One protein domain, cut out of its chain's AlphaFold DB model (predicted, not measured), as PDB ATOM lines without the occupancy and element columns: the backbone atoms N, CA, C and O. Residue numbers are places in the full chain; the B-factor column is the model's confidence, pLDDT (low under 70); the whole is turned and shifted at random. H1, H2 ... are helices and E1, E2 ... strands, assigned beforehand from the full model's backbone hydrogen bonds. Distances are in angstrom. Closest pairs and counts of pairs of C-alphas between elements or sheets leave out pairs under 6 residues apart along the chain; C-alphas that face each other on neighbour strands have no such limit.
ATOM      1  N   LEU A  10     -74.196  12.449  97.529       86.38
ATOM      2  CA  LEU A  10     -73.216  12.281  96.453       86.38
ATOM      3  C   LEU A  10     -71.794  11.994  96.950       86.38
ATOM      4  O   LEU A  10     -71.035  11.315  96.262       86.38
ATOM      5  N   LEU A  11     -71.444  12.442  98.160       87.00
ATOM      6  CA  LEU A  11     -70.195  12.043  98.810       87.00
ATOM      7  C   LEU A  11     -70.293  10.590  99.298       87.00
ATOM      8  O   LEU A  11     -69.358   9.820  99.118       87.00
ATOM      9  N   THR A  12     -71.440  10.185  99.853       84.94
ATOM     10  CA  THR A  12     -71.702   8.785 100.232       84.94
ATOM     11  C   THR A  12     -71.690   7.849  99.021       84.94
ATOM     12  O   THR A  12     -71.099   6.777  99.094       84.94
ATOM     13  N   ALA A  13     -72.287   8.253  97.899       85.62
ATOM     14  CA  ALA A  13     -72.265   7.480  96.659       85.62
ATOM     15  C   ALA A  13     -70.833   7.309  96.131       85.62
ATOM     16  O   ALA A  13     -70.429   6.199  95.797       85.62
ATOM     17  N   PHE A  14     -70.035   8.383  96.140       88.19
ATOM     18  CA  PHE A  14     -68.630   8.317  95.731       88.19
ATOM     19  C   PHE A  14     -67.798   7.401  96.625       88.19
ATOM     20  O   PHE A  14     -66.963   6.637  96.151       88.19
ATOM     21  N   ARG A  15     -68.074   7.424  97.927       86.38
ATOM     22  CA  ARG A  15     -67.482   6.492  98.882       86.38
ATOM     23  C   ARG A  15     -67.782   5.029  98.524       86.38
ATOM     24  O   ARG A  15     -66.890   4.192  98.586       86.38
ATOM     25  N   GLY A  16     -69.016   4.741  98.103       82.31
ATOM     26  CA  GLY A  16     -69.397   3.435  97.560       82.31
ATOM     27  C   GLY A  16     -68.577   3.060  96.326       82.31
ATOM     28  O   GLY A  16     -68.015   1.976  96.301       82.31
ATOM     29  N   MET A  17     -68.413   3.982  95.369       86.12
ATOM     30  CA  MET A  17     -67.603   3.752  94.160       86.12
ATOM     31  C   MET A  17     -66.130   3.461  94.474       86.12
ATOM     32  O   MET A  17     -65.551   2.565  93.875       86.12
ATOM     33  N   LEU A  18     -65.523   4.148  95.448       85.50
ATOM     34  CA  LEU A  18     -64.163   3.818  95.900       85.50
ATOM     35  C   LEU A  18     -64.089   2.422  96.531       85.50
ATOM     36  O   LEU A  18     -63.121   1.697  96.318       85.50
ATOM     37  N   GLY A  19     -65.116   2.042  97.295       80.31
ATOM     38  CA  GLY A  19     -65.250   0.704  97.865       80.31
ATOM     39  C   GLY A  19     -65.412  -0.386  96.807       80.31
ATOM     40  O   GLY A  19     -64.752  -1.423  96.884       80.31
ATOM     41  N   ASP A  20     -66.235  -0.124  95.794       80.75
ATOM     42  CA  ASP A  20     -66.414  -0.993  94.633       80.75
ATOM     43  C   ASP A  20     -65.132  -1.067  93.801       80.75
ATOM     44  O   ASP A  20     -64.843  -2.130  93.291       80.75
ATOM     45  N   ALA A  21     -64.316  -0.011  93.726       78.69
ATOM     46  CA  ALA A  21     -63.004  -0.027  93.068       78.69
ATOM     47  C   ALA A  21     -61.889  -0.683  93.911       78.69
ATOM     48  O   ALA A  21     -60.748  -0.775  93.464       78.69
ATOM     49  N   GLY A  22     -62.184  -1.098  95.148       74.38
ATOM     50  CA  GLY A  22     -61.192  -1.672  96.059       74.38
ATOM     51  C   GLY A  22     -60.172  -0.675  96.614       74.38
ATOM     52  O   GLY A  22     -59.138  -1.099  97.126       74.38
ATOM     53  N   ILE A  23     -60.452   0.629  96.550       79.94
ATOM     54  CA  ILE A  23     -59.529   1.690  96.966       79.94
ATOM     55  C   ILE A  23     -59.709   1.993  98.457       79.94
ATOM     56  O   ILE A  23     -60.797   2.432  98.860       79.94
ATOM     57  N   PRO A  24     -58.667   1.821  99.294       79.62
ATOM     58  CA  PRO A  24     -58.770   2.108 100.715       79.62
ATOM     59  C   PRO A  24     -59.013   3.586 100.983       79.62
ATOM     60  O   PRO A  24     -58.286   4.454 100.505       79.62
ATOM     61  N   HIS A  25     -60.043   3.881 101.772       84.69
ATOM     62  CA  HIS A  25     -60.461   5.253 102.017       84.69
ATOM     63  C   HIS A  25     -61.085   5.434 103.403       84.69
ATOM     64  O   HIS A  25     -61.629   4.510 104.002       84.69
ATOM     65  N   THR A  26     -61.028   6.660 103.927       83.44
ATOM     66  CA  THR A  26     -61.620   7.018 105.225       83.44
ATOM     67  C   THR A  26     -62.480   8.269 105.118       83.44
ATOM     68  O   THR A  26     -62.120   9.231 104.441       83.44
ATOM     69  N   LEU A  27     -63.616   8.281 105.817       83.75
ATOM     70  CA  LEU A  27     -64.446   9.474 105.952       83.75
ATOM     71  C   LEU A  27     -63.963  10.308 107.146       83.75
ATOM     72  O   LEU A  27     -63.827   9.810 108.262       83.75
ATOM     73  N   ARG A  28     -63.719  11.595 106.916       85.44
ATOM     74  CA  ARG A  28     -63.206  12.553 107.900       85.44
ATOM     75  C   ARG A  28     -64.063  13.817 107.902       85.44
ATOM     76  O   ARG A  28     -64.929  14.007 107.048       85.44
ATOM     77  N   ARG A  29     -63.820  14.704 108.869       83.00
ATOM     78  CA  ARG A  29     -64.432  16.039 108.936       83.00
ATOM     79  C   ARG A  29     -63.367  17.110 109.083       83.00
ATOM     80  O   ARG A  29     -62.376  16.917 109.782       83.00
ATOM     81  N   THR A  30     -63.556  18.232 108.398       83.06
ATOM     82  CA  THR A  30     -62.726  19.429 108.590       83.06
ATOM     83  C   THR A  30     -63.005  20.052 109.961       83.06
ATOM     84  O   THR A  30     -64.033  19.759 110.575       83.06
ATOM     85  N   LYS A  31     -62.147  20.980 110.415       81.25
ATOM     86  CA  LYS A  31     -62.386  21.764 111.648       81.25
ATOM     87  C   LYS A  31     -63.750  22.474 111.645       81.25
ATOM     88  O   LYS A  31     -64.371  22.624 112.685       81.25
ATOM     89  N   ASN A  32     -64.247  22.827 110.458       79.81
ATOM     90  CA  ASN A  32     -65.537  23.489 110.253       79.81
ATOM     91  C   ASN A  32     -66.717  22.500 110.105       79.81
ATOM     92  O   ASN A  32     -67.813  22.900 109.715       79.81
ATOM     93  N   GLY A  33     -66.494  21.205 110.353       78.94
ATOM     94  CA  GLY A  33     -67.510  20.151 110.324       78.94
ATOM     95  C   GLY A  33     -67.793  19.543 108.947       78.94
ATOM     96  O   GLY A  33     -68.528  18.557 108.875       78.94
ATOM     97  N   TRP A  34     -67.203  20.066 107.864       83.00
ATOM     98  CA  TRP A  34     -67.460  19.570 106.505       83.00
ATOM     99  C   TRP A  34     -66.901  18.159 106.303       83.00
ATOM    100  O   TRP A  34     -65.704  17.969 106.542       83.00
ATOM    101  N   PRO A  35     -67.722  17.192 105.860       86.00
ATOM    102  CA  PRO A  35     -67.269  15.837 105.588       86.00
ATOM    103  C   PRO A  35     -66.410  15.784 104.322       86.00
ATOM    104  O   PRO A  35     -66.682  16.485 103.346       86.00
ATOM    105  N   TYR A  36     -65.386  14.937 104.341       89.00
ATOM    106  CA  TYR A  36     -64.516  14.667 103.198       89.00
ATOM    107  C   TYR A  36     -64.008  13.226 103.233       89.00
ATOM    108  O   TYR A  36     -63.919  12.626 104.305       89.00
ATOM    109  N   ILE A  37     -63.680  12.670 102.071       89.94
ATOM    110  CA  ILE A  37     -63.083  11.339 101.941       89.94
ATOM    111  C   ILE A  37     -61.583  11.506 101.742       89.94
ATOM    112  O   ILE A  37     -61.157  12.365 100.980       89.94
ATOM    113  N   LYS A  38     -60.789  10.698 102.432       89.44
ATOM    114  CA  LYS A  38     -59.333  10.688 102.347       89.44
ATOM    115  C   LYS A  38     -58.855   9.322 101.862       89.44
ATOM    116  O   LYS A  38     -59.246   8.325 102.471       89.44
ATOM    117  N   PHE A  39     -58.047   9.282 100.808       88.50
ATOM    118  CA  PHE A  39     -57.553   8.051 100.177       88.50
ATOM    119  C   PHE A  39     -56.299   8.322  99.342       88.50
ATOM    120  O   PHE A  39     -55.971   9.479  99.096       88.50
ATOM    121  N   GLU A  40     -55.604   7.276  98.912       86.25
ATOM    122  CA  GLU A  40     -54.504   7.373  97.950       86.25
ATOM    123  C   GLU A  40     -55.046   7.101  96.543       86.25
ATOM    124  O   GLU A  40     -55.712   6.087  96.327       86.25
ATOM    125  N   ALA A  41     -54.845   8.032  95.607       84.38
ATOM    126  CA  ALA A  41     -55.386   7.894  94.255       84.38
ATOM    127  C   ALA A  41     -54.422   7.104  93.351       84.38
ATOM    128  O   ALA A  41     -53.266   7.519  93.236       84.38
ATOM    129  N   PRO A  42     -54.886   6.042  92.660       79.56
ATOM    130  CA  PRO A  42     -54.042   5.193  91.816       79.56
ATOM    131  C   PRO A  42     -53.219   5.939  90.759       79.56
ATOM    132  O   PRO A  42     -52.029   5.679  90.621       79.56
ATOM    133  N   SER A  43     -53.823   6.885  90.030       81.56
ATOM    134  CA  SER A  43     -53.126   7.609  88.950       81.56
ATOM    135  C   SER A  43     -52.137   8.658  89.450       81.56
ATOM    136  O   SER A  43     -51.197   9.006  88.740       81.56
ATOM    137  N   VAL A  44     -52.366   9.198  90.649       75.00
ATOM    138  CA  VAL A  44     -51.566  10.290  91.214       75.00
ATOM    139  C   VAL A  44     -50.466   9.744  92.129       75.00
ATOM    140  O   VAL A  44     -49.469  10.422  92.349       75.00
ATOM    141  N   GLY A  45     -50.632   8.534  92.677       78.56
ATOM    142  CA  GLY A  45     -49.695   7.924  93.628       78.56
ATOM    143  C   GLY A  45     -49.553   8.715  94.933       78.56
ATOM    144  O   GLY A  45     -48.537   8.622  95.622       78.56
ATOM    145  N   HIS A  46     -50.530   9.575  95.237       81.44
ATOM    146  CA  HIS A  46     -50.481  10.519  96.347       81.44
ATOM    147  C   HIS A  46     -51.790  10.544  97.129       81.44
ATOM    148  O   HIS A  46     -52.858  10.162  96.643       81.44
ATOM    149  N   GLU A  47     -51.693  11.044  98.359       87.06
ATOM    150  CA  GLU A  47     -52.828  11.227  99.249       87.06
ATOM    151  C   GLU A  47     -53.744  12.348  98.746       87.06
ATOM    152  O   GLU A  47     -53.318  13.478  98.484       87.06
ATOM    153  N   VAL A  48     -55.032  12.039  98.672       89.62
ATOM    154  CA  VAL A  48     -56.072  12.917  98.153       89.62
ATOM    155  C   VAL A  48     -57.170  13.100  99.190       89.62
ATOM    156  O   VAL A  48     -57.562  12.174  99.904       89.62
ATOM    157  N   SER A  49     -57.682  14.324  99.284       91.94
ATOM    158  CA  SER A  49     -58.884  14.652 100.049       91.94
ATOM    159  C   SER A  49     -59.990  15.113  99.108       91.94
ATOM    160  O   SER A  49     -59.817  16.077  98.372       91.94
ATOM    161  N   LEU A  50     -61.140  14.451  99.153       92.69
ATOM    162  CA  LEU A  50     -62.299  14.732  98.315       92.69
ATOM    163  C   LEU A  50     -63.444  15.304  99.149       92.69
ATOM    164  O   LEU A  50     -63.931  14.669 100.085       92.69
ATOM    165  N   GLN A  51     -63.911  16.488  98.779       92.38
ATOM    166  CA  GLN A  51     -65.107  17.125  99.323       92.38
ATOM    167  C   GLN A  51     -66.194  17.211  98.256       92.38
ATOM    168  O   GLN A  51     -65.906  17.258  97.065       92.38
ATOM    169  N   TYR A  52     -67.449  17.300  98.694       90.81
ATOM    170  CA  TYR A  52     -68.571  17.627  97.821       90.81
ATOM    171  C   TYR A  52     -69.237  18.922  98.286       90.81
ATOM    172  O   TYR A  52     -69.579  19.069  99.466       90.81
ATOM    173  N   ARG A  53     -69.419  19.866  97.362       87.75
ATOM    174  CA  ARG A  53     -70.093  21.143  97.593       87.75
ATOM    175  C   ARG A  53     -71.451  21.106  96.904       87.75
ATOM    176  O   ARG A  53     -71.534  21.009  95.687       87.75
ATOM    177  N   ASN A  54     -72.519  21.178  97.701       84.94
ATOM    178  CA  ASN A  54     -73.879  21.306  97.181       84.94
ATOM    179  C   ASN A  54     -74.050  22.638  96.443       84.94
ATOM    180  O   ASN A  54     -73.422  23.634  96.809       84.94
ATOM    181  N   LYS A  55     -74.999  22.656  95.501       84.81
ATOM    182  CA  LYS A  55     -75.496  23.877  94.867       84.81
ATOM    183  C   LYS A  55     -75.831  24.917  95.934       84.81
ATOM    184  O   LYS A  55     -76.545  24.619  96.901       84.81
ATOM    185  N   ARG A  56     -75.323  26.132  95.765       82.12
ATOM    186  CA  ARG A  56     -75.605  27.258  96.657       82.12
ATOM    187  C   ARG A  56     -75.972  28.462  95.812       82.12
ATOM    188  O   ARG A  56     -75.291  28.756  94.843       82.12
ATOM    189  N   THR A  57     -77.028  29.147  96.218       83.44
ATOM    190  CA  THR A  57     -77.349  30.474  95.703       83.44
ATOM    191  C   THR A  57     -76.763  31.500  96.658       83.44
ATOM    192  O   THR A  57     -76.999  31.421  97.874       83.44
ATOM    193  N   ASP A  58     -75.961  32.411  96.129       79.44
ATOM    194  CA  ASP A  58     -75.542  33.596  96.855       79.44
ATOM    195  C   ASP A  58     -76.761  34.507  97.062       79.44
ATOM    196  O   ASP A  58     -77.555  34.724  96.150       79.44
ATOM    197  N   ARG A  59     -76.970  34.983  98.292       82.75
ATOM    198  CA  ARG A  59     -78.154  35.795  98.610       82.75
ATOM    199  C   ARG A  59     -78.014  37.233  98.126       82.75
ATOM    200  O   ARG A  59     -79.035  37.861  97.864       82.75
ATOM    201  N   GLU A  60     -76.788  37.732  98.040       85.25
ATOM    202  CA  GLU A  60     -76.473  39.109  97.676       85.25
ATOM    203  C   GLU A  60     -76.410  39.249  96.156       85.25
ATOM    204  O   GLU A  60     -77.046  40.142  95.602       85.25
ATOM    205  N   THR A  61     -75.726  38.326  95.473       86.06
ATOM    206  CA  THR A  61     -75.549  38.396  94.011       86.06
ATOM    207  C   THR A  61     -76.602  37.620  93.221       86.06
ATOM    208  O   THR A  61     -76.661  37.745  92.002       86.06
ATOM    209  N   GLN A  62     -77.439  36.809  93.887       82.19
ATOM    210  CA  GLN A  62     -78.360  35.841  93.262       82.19
ATOM    211  C   GLN A  62     -77.664  34.801  92.365       82.19
ATOM    212  O   GLN A  62     -78.331  33.995  91.712       82.19
ATOM    213  N   GLU A  63     -76.331  34.763  92.354       82.00
ATOM    214  CA  GLU A  63     -75.578  33.815  91.550       82.00
ATOM    215  C   GLU A  63     -75.705  32.406  92.111       82.00
ATOM    216  O   GLU A  63     -75.722  32.159  93.322       82.00
ATOM    217  N   VAL A  64     -75.787  31.448  91.200       80.62
ATOM    218  CA  VAL A  64     -75.986  30.049  91.526       80.62
ATOM    219  C   VAL A  64     -74.685  29.307  91.271       80.62
ATOM    220  O   VAL A  64     -74.321  29.052  90.129       80.62
ATOM    221  N   SER A  65     -73.996  28.914  92.340       80.81
ATOM    222  CA  SER A  65     -72.853  28.013  92.235       80.81
ATOM    223  C   SER A  65     -73.339  26.592  91.973       80.81
ATOM    224  O   SER A  65     -74.139  26.051  92.747       80.81
ATOM    225  N   GLU A  66     -72.835  25.978  90.907       86.25
ATOM    226  CA  GLU A  66     -73.109  24.578  90.601       86.25
ATOM    227  C   GLU A  66     -72.527  23.645  91.662       86.25
ATOM    228  O   GLU A  66     -71.526  23.939  92.327       86.25
ATOM    229  N   ALA A  67     -73.186  22.503  91.837       87.62
ATOM    230  CA  ALA A  67     -72.699  21.488  92.746       87.62
ATOM    231  C   ALA A  67     -71.489  20.780  92.127       87.62
ATOM    232  O   ALA A  67     -71.510  20.436  90.948       87.62
ATOM    233  N   HIS A  68     -70.440  20.562  92.911       91.69
ATOM    234  CA  HIS A  68     -69.185  20.026  92.393       91.69
ATOM    235  C   HIS A  68     -68.405  19.268  93.463       91.69
ATOM    236  O   HIS A  68     -68.537  19.495  94.672       91.69
ATOM    237  N   TYR A  69     -67.551  18.370  92.996       92.25
ATOM    238  CA  TYR A  69     -66.498  17.748  93.774       92.25
ATOM    239  C   TYR A  69     -65.284  18.669  93.827       92.25
ATOM    240  O   TYR A  69     -64.933  19.304  92.837       92.25
ATOM    241  N   LEU A  70     -64.639  18.729  94.987       92.19
ATOM    242  CA  LEU A  70     -63.397  19.460  95.193       92.19
ATOM    243  C   LEU A  70     -62.339  18.476  95.679       92.19
ATOM    244  O   LEU A  70     -62.483  17.871  96.745       92.19
ATOM    245  N   VAL A  71     -61.305  18.304  94.870       91.88
ATOM    246  CA  VAL A  71     -60.213  17.361  95.075       91.88
ATOM    247  C   VAL A  71     -58.992  18.135  95.510       91.88
ATOM    248  O   VAL A  71     -58.620  19.107  94.859       91.88
ATOM    249  N   PHE A  72     -58.357  17.686  96.581       91.38
ATOM    250  CA  PHE A  72     -57.115  18.253  97.057       91.38
ATOM    251  C   PHE A  72     -56.015  17.196  97.072       91.38
ATOM    252  O   PHE A  72     -56.109  16.237  97.841       91.38
ATOM    253  N   VAL A  73     -54.979  17.378  96.261       88.75
ATOM    254  CA  VAL A  73     -53.839  16.460  96.142       88.75
ATOM    255  C   VAL A  73     -52.692  16.962  97.008       88.75
ATOM    256  O   VAL A  73     -52.277  18.116  96.883       88.75
ATOM    257  N   LYS A  74     -52.178  16.105  97.892       83.38
ATOM    258  CA  LYS A  74     -50.996  16.399  98.704       83.38
ATOM    259  C   LYS A  74     -49.743  15.932  97.962       83.38
ATOM    260  O   LYS A  74     -49.522  14.731  97.848       83.38
ATOM    261  N   LEU A  75     -48.931  16.870  97.483       78.81
ATOM    262  CA  LEU A  75     -47.697  16.549  96.765       78.81
ATOM    263  C   LEU A  75     -46.590  16.090  97.739       78.81
ATOM    264  O   LEU A  75     -46.500  16.610  98.856       78.81
ATOM    265  N   PRO A  76     -45.746  15.114  97.362       68.75
ATOM    266  CA  PRO A  76     -44.630  14.665  98.183       68.75
ATOM    267  C   PRO A  76     -43.552  15.750  98.268       68.75
ATOM    268  O   PRO A  76     -43.233  16.411  97.287       68.75
ATOM    269  N   GLY A  77     -42.976  15.934  99.457       64.88
ATOM    270  CA  GLY A  77     -41.866  16.870  99.676       64.88
ATOM    271  C   GLY A  77     -42.248  18.354  99.742       64.88
ATOM    272  O   GLY A  77     -41.429  19.155 100.186       64.88
ATOM    273  N   GLU A  78     -43.482  18.731  99.399       56.41
ATOM    274  CA  GLU A  78     -43.953  20.115  99.481       56.41
ATOM    275  C   GLU A  78     -45.091  20.287 100.500       56.41
ATOM    276  O   GLU A  78     -45.963  19.437 100.662       56.41
ATOM    277  N   TYR A  79     -45.149  21.455 101.149       59.31
ATOM    278  CA  TYR A  79     -46.338  21.909 101.888       59.31
ATOM    279  C   TYR A  79     -47.450  22.417 100.949       59.31
ATOM    280  O   TYR A  79     -48.388  23.082 101.395       59.31
ATOM    281  N   ARG A  80     -47.335  22.161  99.640       62.34
ATOM    282  CA  ARG A  80     -48.284  22.621  98.629       62.34
ATOM    283  C   ARG A  80     -49.357  21.568  98.389       62.34
ATOM    284  O   ARG A  80     -49.097  20.369  98.339       62.34
ATOM    285  N   GLN A  81     -50.583  22.055  98.261       74.81
ATOM    286  CA  GLN A  81     -51.756  21.251  97.967       74.81
ATOM    287  C   GLN A  81     -52.359  21.775  96.670       74.81
ATOM    288  O   GLN A  81     -52.692  22.957  96.583       74.81
ATOM    289  N   GLU A  82     -52.495  20.912  95.669       83.44
ATOM    290  CA  GLU A  82     -53.217  21.268  94.449       83.44
ATOM    291  C   GLU A  82     -54.707  21.041  94.661       83.44
ATOM    292  O   GLU A  82     -55.110  20.001  95.181       83.44
ATOM    293  N   ALA A  83     -55.529  22.003  94.247       88.31
ATOM    294  CA  ALA A  83     -56.979  21.893  94.295       88.31
ATOM    295  C   ALA A  83     -57.553  21.847  92.876       88.31
ATOM    296  O   ALA A  83     -57.217  22.686  92.041       88.31
ATOM    297  N   ARG A  84     -58.443  20.889  92.610       89.31
ATOM    298  CA  ARG A  84     -59.188  20.775  91.347       89.31
ATOM    299  C   ARG A  84     -60.672  20.569  91.615       89.31
ATOM    300  O   ARG A  84     -61.038  19.856  92.549       89.31
ATOM    301  N   SER A  85     -61.523  21.185  90.802       91.69
ATOM    302  CA  SER A  85     -62.976  21.030  90.871       91.69
ATOM    303  C   SER A  85     -63.500  20.207  89.698       91.69
ATOM    304  O   SER A  85     -63.012  20.323  88.578       91.69
ATOM    305  N   PHE A  86     -64.512  19.383  89.963       91.62
ATOM    306  CA  PHE A  86     -65.165  18.548  88.957       91.62
ATOM    307  C   PHE A  86     -66.678  18.590  89.162       91.62
ATOM    308  O   PHE A  86     -67.171  18.263  90.242       91.62
ATOM    309  N   THR A  87     -67.420  18.993  88.137       90.06
ATOM    310  CA  THR A  87     -68.891  18.912  88.117       90.06
ATOM    311  C   THR A  87     -69.371  17.543  87.625       90.06
ATOM    312  O   THR A  87     -70.434  17.088  88.038       90.06
ATOM    313  N   ASP A  88     -68.556  16.859  86.817       89.44
ATOM    314  CA  ASP A  88     -68.824  15.534  86.258       89.44
ATOM    315  C   ASP A  88     -68.085  14.420  87.027       89.44
ATOM    316  O   ASP A  88     -66.872  14.477  87.255       89.44
ATOM    317  N   THR A  89     -68.825  13.382  87.428       89.38
ATOM    318  CA  THR A  89     -68.285  12.249  88.193       89.38
ATOM    319  C   THR A  89     -67.346  11.364  87.370       89.38
ATOM    320  O   THR A  89     -66.367  10.867  87.920       89.38
ATOM    321  N   ASN A  90     -67.592  11.169  86.075       89.12
ATOM    322  CA  ASN A  90     -66.743  10.331  85.225       89.12
ATOM    323  C   ASN A  90     -65.387  10.994  84.982       89.12
ATOM    324  O   ASN A  90     -64.358  10.326  85.043       89.12
ATOM    325  N   GLN A  91     -65.368  12.313  84.782       90.38
ATOM    326  CA  GLN A  91     -64.119  13.075  84.684       90.38
ATOM    327  C   GLN A  91     -63.313  13.008  85.984       90.38
ATOM    328  O   GLN A  91     -62.091  12.865  85.944       90.38
ATOM    329  N   LEU A  92     -63.989  13.062  87.136       91.56
ATOM    330  CA  LEU A  92     -63.352  12.867  88.436       91.56
ATOM    331  C   LEU A  92     -62.743  11.462  88.567       91.56
ATOM    332  O   LEU A  92     -61.601  11.336  89.000       91.56
ATOM    333  N   LEU A  93     -63.487  10.415  88.205       90.25
ATOM    334  CA  LEU A  93     -62.999   9.033  88.256       90.25
ATOM    335  C   LEU A  93     -61.778   8.841  87.347       90.25
ATOM    336  O   LEU A  93     -60.756   8.339  87.809       90.25
ATOM    337  N   ALA A  94     -61.840   9.344  86.111       88.12
ATOM    338  CA  ALA A  94     -60.718   9.319  85.176       88.12
ATOM    339  C   ALA A  94     -59.491  10.057  85.730       88.12
ATOM    340  O   ALA A  94     -58.382   9.530  85.684       88.12
ATOM    341  N   PHE A  95     -59.682  11.244  86.320       89.56
ATOM    342  CA  PHE A  95     -58.598  11.986  86.970       89.56
ATOM    343  C   PHE A  95     -57.942  11.179  88.098       89.56
ATOM    344  O   PHE A  95     -56.718  11.155  88.204       89.56
ATOM    345  N   LEU A  96     -58.745  10.499  88.918       88.00
ATOM    346  CA  LEU A  96     -58.271   9.684  90.038       88.00
ATOM    347  C   LEU A  96     -57.708   8.318  89.612       88.00
ATOM    348  O   LEU A  96     -57.192   7.600  90.466       88.00
ATOM    349  N   GLY A  97     -57.788   7.962  88.326       85.44
ATOM    350  CA  GLY A  97     -57.330   6.665  87.824       85.44
ATOM    351  C   GLY A  97     -58.239   5.512  88.231       85.44
ATOM    352  O   GLY A  97     -57.760   4.407  88.450       85.44
ATOM    353  N   VAL A  98     -59.533   5.786  88.397       84.56
ATOM    354  CA  VAL A  98     -60.558   4.778  88.675       84.56
ATOM    355  C   VAL A  98     -61.317   4.519  87.383       84.56
ATOM    356  O   VAL A  98     -62.107   5.358  86.949       84.56
ATOM    357  N   ASP A  99     -61.072   3.377  86.753       81.38
ATOM    358  CA  ASP A  99     -61.756   2.994  85.520       81.38
ATOM    359  C   ASP A  99     -62.968   2.073  85.774       81.38
ATOM    360  O   ASP A  99     -63.230   1.596  86.884       81.38
ATOM    361  N   GLN A 100     -63.761   1.865  84.721       75.31
ATOM    362  CA  GLN A 100     -64.969   1.036  84.771       75.31
ATOM    363  C   GLN A 100     -64.656  -0.458  84.954       75.31
ATOM    364  O   GLN A 100     -65.481  -1.181  85.514       75.31
ATOM    365  N   GLU A 101     -63.480  -0.927  84.532       75.31
ATOM    366  CA  GLU A 101     -63.067  -2.324  84.693       75.31
ATOM    367  C   GLU A 101     -62.714  -2.624  86.155       75.31
ATOM    368  O   GLU A 101     -63.155  -3.640  86.699       75.31
ATOM    369  N   MET A 102     -62.013  -1.712  86.836       71.69
ATOM    370  CA  MET A 102     -61.739  -1.759  88.275       71.69
ATOM    371  C   MET A 102     -63.026  -1.770  89.097       71.69
ATOM    372  O   MET A 102     -63.114  -2.510  90.078       71.69
ATOM    373  N   LEU A 103     -64.021  -0.971  88.700       76.88
ATOM    374  CA  LEU A 103     -65.335  -0.946  89.344       76.88
ATOM    375  C   LEU A 103     -66.094  -2.262  89.125       76.88
ATOM    376  O   LEU A 103     -66.623  -2.826  90.079       76.88
ATOM    377  N   ALA A 104     -66.153  -2.767  87.891       74.31
ATOM    378  CA  ALA A 104     -66.908  -3.975  87.560       74.31
ATOM    379  C   ALA A 104     -66.297  -5.243  88.183       74.31
ATOM    380  O   ALA A 104     -67.010  -6.025  88.815       74.31
ATOM    381  N   SER A 105     -64.980  -5.421  88.056       66.75
ATOM    382  CA  SER A 105     -64.256  -6.611  88.532       66.75
ATOM    383  C   SER A 105     -64.351  -6.795  90.048       66.75
ATOM    384  O   SER A 105     -64.631  -7.889  90.539       66.75
ATOM    385  N   ASN A 106     -64.174  -5.715  90.806       65.75
ATOM    386  CA  ASN A 106     -64.232  -5.755  92.261       65.75
ATOM    387  C   ASN A 106     -65.669  -5.747  92.792       65.75
ATOM    388  O   ASN A 106     -65.920  -6.341  93.845       65.75
ATOM    389  N   ARG A 107     -66.625  -5.145  92.069       66.12
ATOM    390  CA  ARG A 107     -68.047  -5.220  92.421       66.12
ATOM    391  C   ARG A 107     -68.529  -6.662  92.441       66.12
ATOM    392  O   ARG A 107     -69.095  -7.057  93.455       66.12
ATOM    393  N   SER A 108     -68.239  -7.455  91.407       59.34
ATOM    394  CA  SER A 108     -68.632  -8.873  91.345       59.34
ATOM    395  C   SER A 108     -68.068  -9.708  92.504       59.34
ATOM    396  O   SER A 108     -68.736 -10.610  93.000       59.34
ATOM    397  N   GLY A 109     -66.881  -9.365  93.017       61.19
ATOM    398  CA  GLY A 109     -66.305 -10.002  94.211       61.19
ATOM    399  C   GLY A 109     -66.923  -9.561  95.548       61.19
ATOM    400  O   GLY A 109     -66.632 -10.157  96.588       61.19
ATOM    401  N   ARG A 110     -67.757  -8.511  95.548       62.78
ATOM    402  CA  ARG A 110     -68.248  -7.799  96.745       62.78
ATOM    403  C   ARG A 110     -69.767  -7.604  96.764       62.78
ATOM    404  O   ARG A 110     -70.278  -6.901  97.633       62.78
ATOM    405  N   GLU A 111     -70.507  -8.217  95.840       66.50
ATOM    406  CA  GLU A 111     -71.967  -8.041  95.723       66.50
ATOM    407  C   GLU A 111     -72.731  -8.498  96.971       66.50
ATOM    408  O   GLU A 111     -73.800  -7.972  97.271       66.50
ATOM    409  N   TRP A 112     -72.146  -9.430  97.727       63.56
ATOM    410  CA  TRP A 112     -72.674  -9.961  98.983       63.56
ATOM    411  C   TRP A 112     -72.553  -8.986 100.170       63.56
ATOM    412  O   TRP A 112     -73.171  -9.215 101.209       63.56
ATOM    413  N   LEU A 113     -71.791  -7.894 100.036       59.91
ATOM    414  CA  LEU A 113     -71.649  -6.859 101.064       59.91
ATOM    415  C   LEU A 113     -72.723  -5.769 100.917       59.91
ATOM    416  O   LEU A 113     -73.089  -5.353  99.809       59.91
ATOM    417  N   SER A 114     -73.186  -5.221 102.046       61.25
ATOM    418  CA  SER A 114     -74.059  -4.041 102.028       61.25
ATOM    419  C   SER A 114     -73.320  -2.829 101.444       61.25
ATOM    420  O   SER A 114     -72.095  -2.755 101.483       61.25
ATOM    421  N   THR A 115     -74.039  -1.836 100.914       61.22
ATOM    422  CA  THR A 115     -73.416  -0.602 100.391       61.22
ATOM    423  C   THR A 115     -72.577   0.119 101.453       61.22
ATOM    424  O   THR A 115     -71.553   0.721 101.137       61.22
ATOM    425  N   TYR A 116     -73.002   0.050 102.719       58.97
ATOM    426  CA  TYR A 116     -72.259   0.606 103.848       58.97
ATOM    427  C   TYR A 116     -70.951  -0.157 104.082       58.97
ATOM    428  O   TYR A 116     -69.901   0.472 104.215       58.97
ATOM    429  N   ASP A 117     -71.000  -1.489 104.045       56.38
ATOM    430  CA  ASP A 117     -69.829  -2.342 104.254       56.38
ATOM    431  C   ASP A 117     -68.866  -2.277 103.073       56.38
ATOM    432  O   ASP A 117     -67.665  -2.202 103.285       56.38
ATOM    433  N   ARG A 118     -69.346  -2.176 101.829       61.22
ATOM    434  CA  ARG A 118     -68.487  -1.928 100.654       61.22
ATOM    435  C   ARG A 118     -67.706  -0.624 100.775       61.22
ATOM    436  O   ARG A 118     -66.521  -0.579 100.467       61.22
ATOM    437  N   ALA A 119     -68.345   0.418 101.304       55.91
ATOM    438  CA  ALA A 119     -67.742   1.721 101.582       55.91
ATOM    439  C   ALA A 119     -66.793   1.734 102.808       55.91
ATOM    440  O   ALA A 119     -66.274   2.790 103.180       55.91
ATOM    441  N   ILE A 120     -66.610   0.608 103.504       53.16
ATOM    442  CA  ILE A 120     -65.721   0.455 104.675       53.16
ATOM    443  C   ILE A 120     -64.674  -0.634 104.442       53.16
ATOM    444  O   ILE A 120     -63.547  -0.512 104.917       53.16
ATOM    445  N   SER A 121     -65.037  -1.684 103.708       45.00
ATOM    446  CA  SER A 121     -64.292  -2.928 103.544       45.00
ATOM    447  C   SER A 121     -63.166  -2.761 102.527       45.00
ATOM    448  O   SER A 121     -63.150  -3.302 101.421       45.00
ATOM    449  N   VAL A 122     -62.194  -1.950 102.925       45.44
ATOM    450  CA  VAL A 122     -60.821  -2.037 102.436       45.44
ATOM    451  C   VAL A 122     -59.847  -2.142 103.612       45.44
ATOM    452  O   VAL A 122     -58.713  -1.680 103.569       45.44
ATOM    453  N   MET A 123     -60.294  -2.790 104.683       38.78
ATOM    454  CA  MET A 123     -59.407  -3.672 105.420       38.78
ATOM    455  C   MET A 123     -59.839  -5.082 105.048       38.78
ATOM    456  O   MET A 123     -60.984  -5.468 105.261       38.78
ATOM    457  N   THR A 124     -58.948  -5.825 104.404       40.66
ATOM    458  CA  THR A 124     -59.130  -7.262 104.216       40.66
ATOM    459  C   THR A 124     -59.376  -7.919 105.585       40.66
ATOM    460  O   THR A 124     -58.801  -7.463 106.577       40.66
ATOM    461  N   PRO A 125     -60.159  -9.012 105.678       40.91
ATOM    462  CA  PRO A 125     -60.379  -9.735 106.940       40.91
ATOM    463  C   PRO A 125     -59.074 -10.122 107.667       40.91
ATOM    464  O   PRO A 125     -59.031 -10.208 108.891       40.91
ATOM    465  N   ASN A 126     -57.976 -10.291 106.921       40.66
ATOM    466  CA  ASN A 126     -56.655 -10.576 107.485       40.66
ATOM    467  C   ASN A 126     -55.983  -9.358 108.147       40.66
ATOM    468  O   ASN A 126     -55.179  -9.543 109.054       40.66
ATOM    469  N   VAL A 127     -56.322  -8.126 107.752       42.91
ATOM    470  CA  VAL A 127     -55.835  -6.894 108.403       42.91
ATOM    471  C   VAL A 127     -56.721  -6.516 109.589       42.91
ATOM    472  O   VAL A 127     -56.211  -6.024 110.590       42.91
ATOM    473  N   GLU A 128     -58.023  -6.807 109.532       38.34
ATOM    474  CA  GLU A 128     -58.934  -6.619 110.669       38.34
ATOM    475  C   GLU A 128     -58.504  -7.469 111.878       38.34
ATOM    476  O   GLU A 128     -58.505  -6.976 113.007       38.34
ATOM    477  N   LYS A 129     -58.006  -8.691 111.634       38.03
ATOM    478  CA  LYS A 129     -57.394  -9.540 112.666       38.03
ATOM    479  C   LYS A 129     -56.146  -8.901 113.286       38.03
ATOM    480  O   LYS A 129     -56.098  -8.740 114.501       38.03
ATOM    481  N   SER A 130     -55.188  -8.451 112.470       44.03
ATOM    482  CA  SER A 130     -53.959  -7.810 112.967       44.03
ATOM    483  C   SER A 130     -54.209  -6.466 113.663       44.03
ATOM    484  O   SER A 130     -53.504  -6.122 114.607       44.03
ATOM    485  N   TYR A 131     -55.214  -5.698 113.239       36.88
ATOM    486  CA  TYR A 131     -55.555  -4.414 113.856       36.88
ATOM    487  C   TYR A 131     -56.319  -4.590 115.177       36.88
ATOM    488  O   TYR A 131     -56.062  -3.864 116.138       36.88
ATOM    489  N   MET A 132     -57.215  -5.578 115.266       37.91
ATOM    490  CA  MET A 132     -57.915  -5.913 116.510       37.91
ATOM    491  C   MET A 132     -56.993  -6.589 117.532       37.91
ATOM    492  O   MET A 132     -57.114  -6.287 118.716       37.91
ATOM    493  N   GLU A 133     -56.029  -7.418 117.116       41.97
ATOM    494  CA  GLU A 133     -54.964  -7.948 117.991       41.97
ATOM    495  C   GLU A 133     -54.093  -6.827 118.591       41.97
ATOM    496  O   GLU A 133     -53.772  -6.864 119.777       41.97
ATOM    497  N   LEU A 134     -53.790  -5.771 117.826       38.78
ATOM    498  CA  LEU A 134     -53.066  -4.593 118.328       38.78
ATOM    499  C   LEU A 134     -53.865  -3.761 119.350       38.78
ATOM    500  O   LEU A 134     -53.268  -3.083 120.185       38.78
ATOM    501  N   LEU A 135     -55.200  -3.799 119.299       37.28
ATOM    502  CA  LEU A 135     -56.091  -3.003 120.158       37.28
ATOM    503  C   LEU A 135     -56.664  -3.777 121.355       37.28
ATOM    504  O   LEU A 135     -57.220  -3.165 122.267       37.28
ATOM    505  N   SER A 136     -56.538  -5.104 121.357       37.09
ATOM    506  CA  SER A 136     -57.080  -5.989 122.394       37.09
ATOM    507  C   SER A 136     -56.058  -6.421 123.442       37.09
ATOM    508  O   SER A 136     -56.456  -7.100 124.381       37.09
ATOM    509  N   CYS A 137     -54.793  -5.990 123.358       30.09
ATOM    510  CA  CYS A 137     -53.806  -6.180 124.426       30.09
ATOM    511  C   CYS A 137     -54.185  -5.376 125.685       30.09
ATOM    512  O   CYS A 137     -54.005  -4.153 125.706       30.09
TER     513      CYS A 137
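Overview. This is residues 10 to 137 of the 147 residues of an uncharacterized protein of Rhizobium cellulosilyticum (UniProt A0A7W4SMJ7). One strongly twisted sheet of five strands, E1 to E5, has helices H1 and H2 over one face and no named helix over the other; the small helices H3 and H4 pack on the last part of H1, beyond the sheet. Two parts stick out far from each other and make the length: the tip of the loop between E3 and E4, residues 58 to 63, and most of the last helix, H5. The printed part has 128 residues with five named helices and five named strands, in the order H1 E1 E2 E3 E4 E5 H2 H3 H4 H5, of the mixed class; the sheet's order is E1 - E2 - E3 - E4 - E5, all antiparallel. The whole is only just compact, close to loose, with a radius of gyration of the C-alphas of 16.7 A, and it is elongated, spanning 56 by 33 by 27 A.

Along the chain. H1, residues 10 to 20, begins with C-alpha 10 at (-73.216, 12.281, 96.453) and measures 15.0 A. The strands follow: E1, residues 25 to 29, 13.4 A; E2, residues 35 to 41, 18.2 A; E3, residues 46 to 53, 22.3 A; E4, residues 68 to 74, 19.6 A; and E5, residues 81 to 86, 16.4 A. C-alpha 53, where E3 ends, is at (-70.093, 21.143, 97.593). Then come H2, residues 89 to 96, 10.5 A; H3, residues 100 to 108, 12.4 A; H4, residues 115 to 118, 5.1 A; and H5, residues 125 to 135, 15.4 A, which ends with C-alpha 135 at (-56.091, -3.003, 120.158).

Arrangement. The strands E1 to E5 form a meander, each strand the antiparallel neighbour of the one before, and each successive pair is a hairpin. E1 and E5 are the edge strands. Within hydrogen-bond range are N 26 and O 38, 2.8 A, between E1 and E2; N 37 and O 50, 2.8 A, between E2 and E3; N 51 and O 70, 2.8 A, between E3 and E4; and N 84 and O 71, 2.9 A, between E4 and E5. H1 and H2 lie on the same face of the sheet, in two layers, helices on one face of a sheet. H1 is over E2 and E3 at a height over the sheet of 9.2 A and runs along the strands, at 27 degrees to E2 on the local plane; the C-alphas of Leu 11 and Tyr 52, the closest of H1 and E3, are 5.9 A apart. H2 is over E4 at a height over the sheet of 8.2 A and runs along the strands, at 2 degrees to E4 on the local plane. H1 and H2 are near each other. H1 touches H3, about perpendicular at 73 degrees; their closest C-alphas, of Asp 20 and Arg 107, are 5.0 A apart. H1 also touches H4, with the closest C-alphas, of Gly 19 and Arg 118, 5.0 A apart. H5 touches no helix and is not on the sheet. Every O i to N i+4 pair is within hydrogen-bond range in H1, H2 and H3; in H5 it is 6 of 7, and H4 is too short for such a pair.

Size, cuts and confidence. The C-alphas of Thr 61 and Cys 137, the two farthest apart, are 58.2 A from each other. Residues 58 to 63, residues 124 to 130 and residues 132 to 137 stand free; without them the body spans 39 by 37 by 29 A. The link from E3 to E4, 14 residues, is long, and in it residues 56 to 57 pair with residues 64 to 65, antiparallel. The printed part has no cut. Its mean pLDDT is 75.0, and residues 76 to 80 and 105 to 137 are under 70; the mean of H5 is 40.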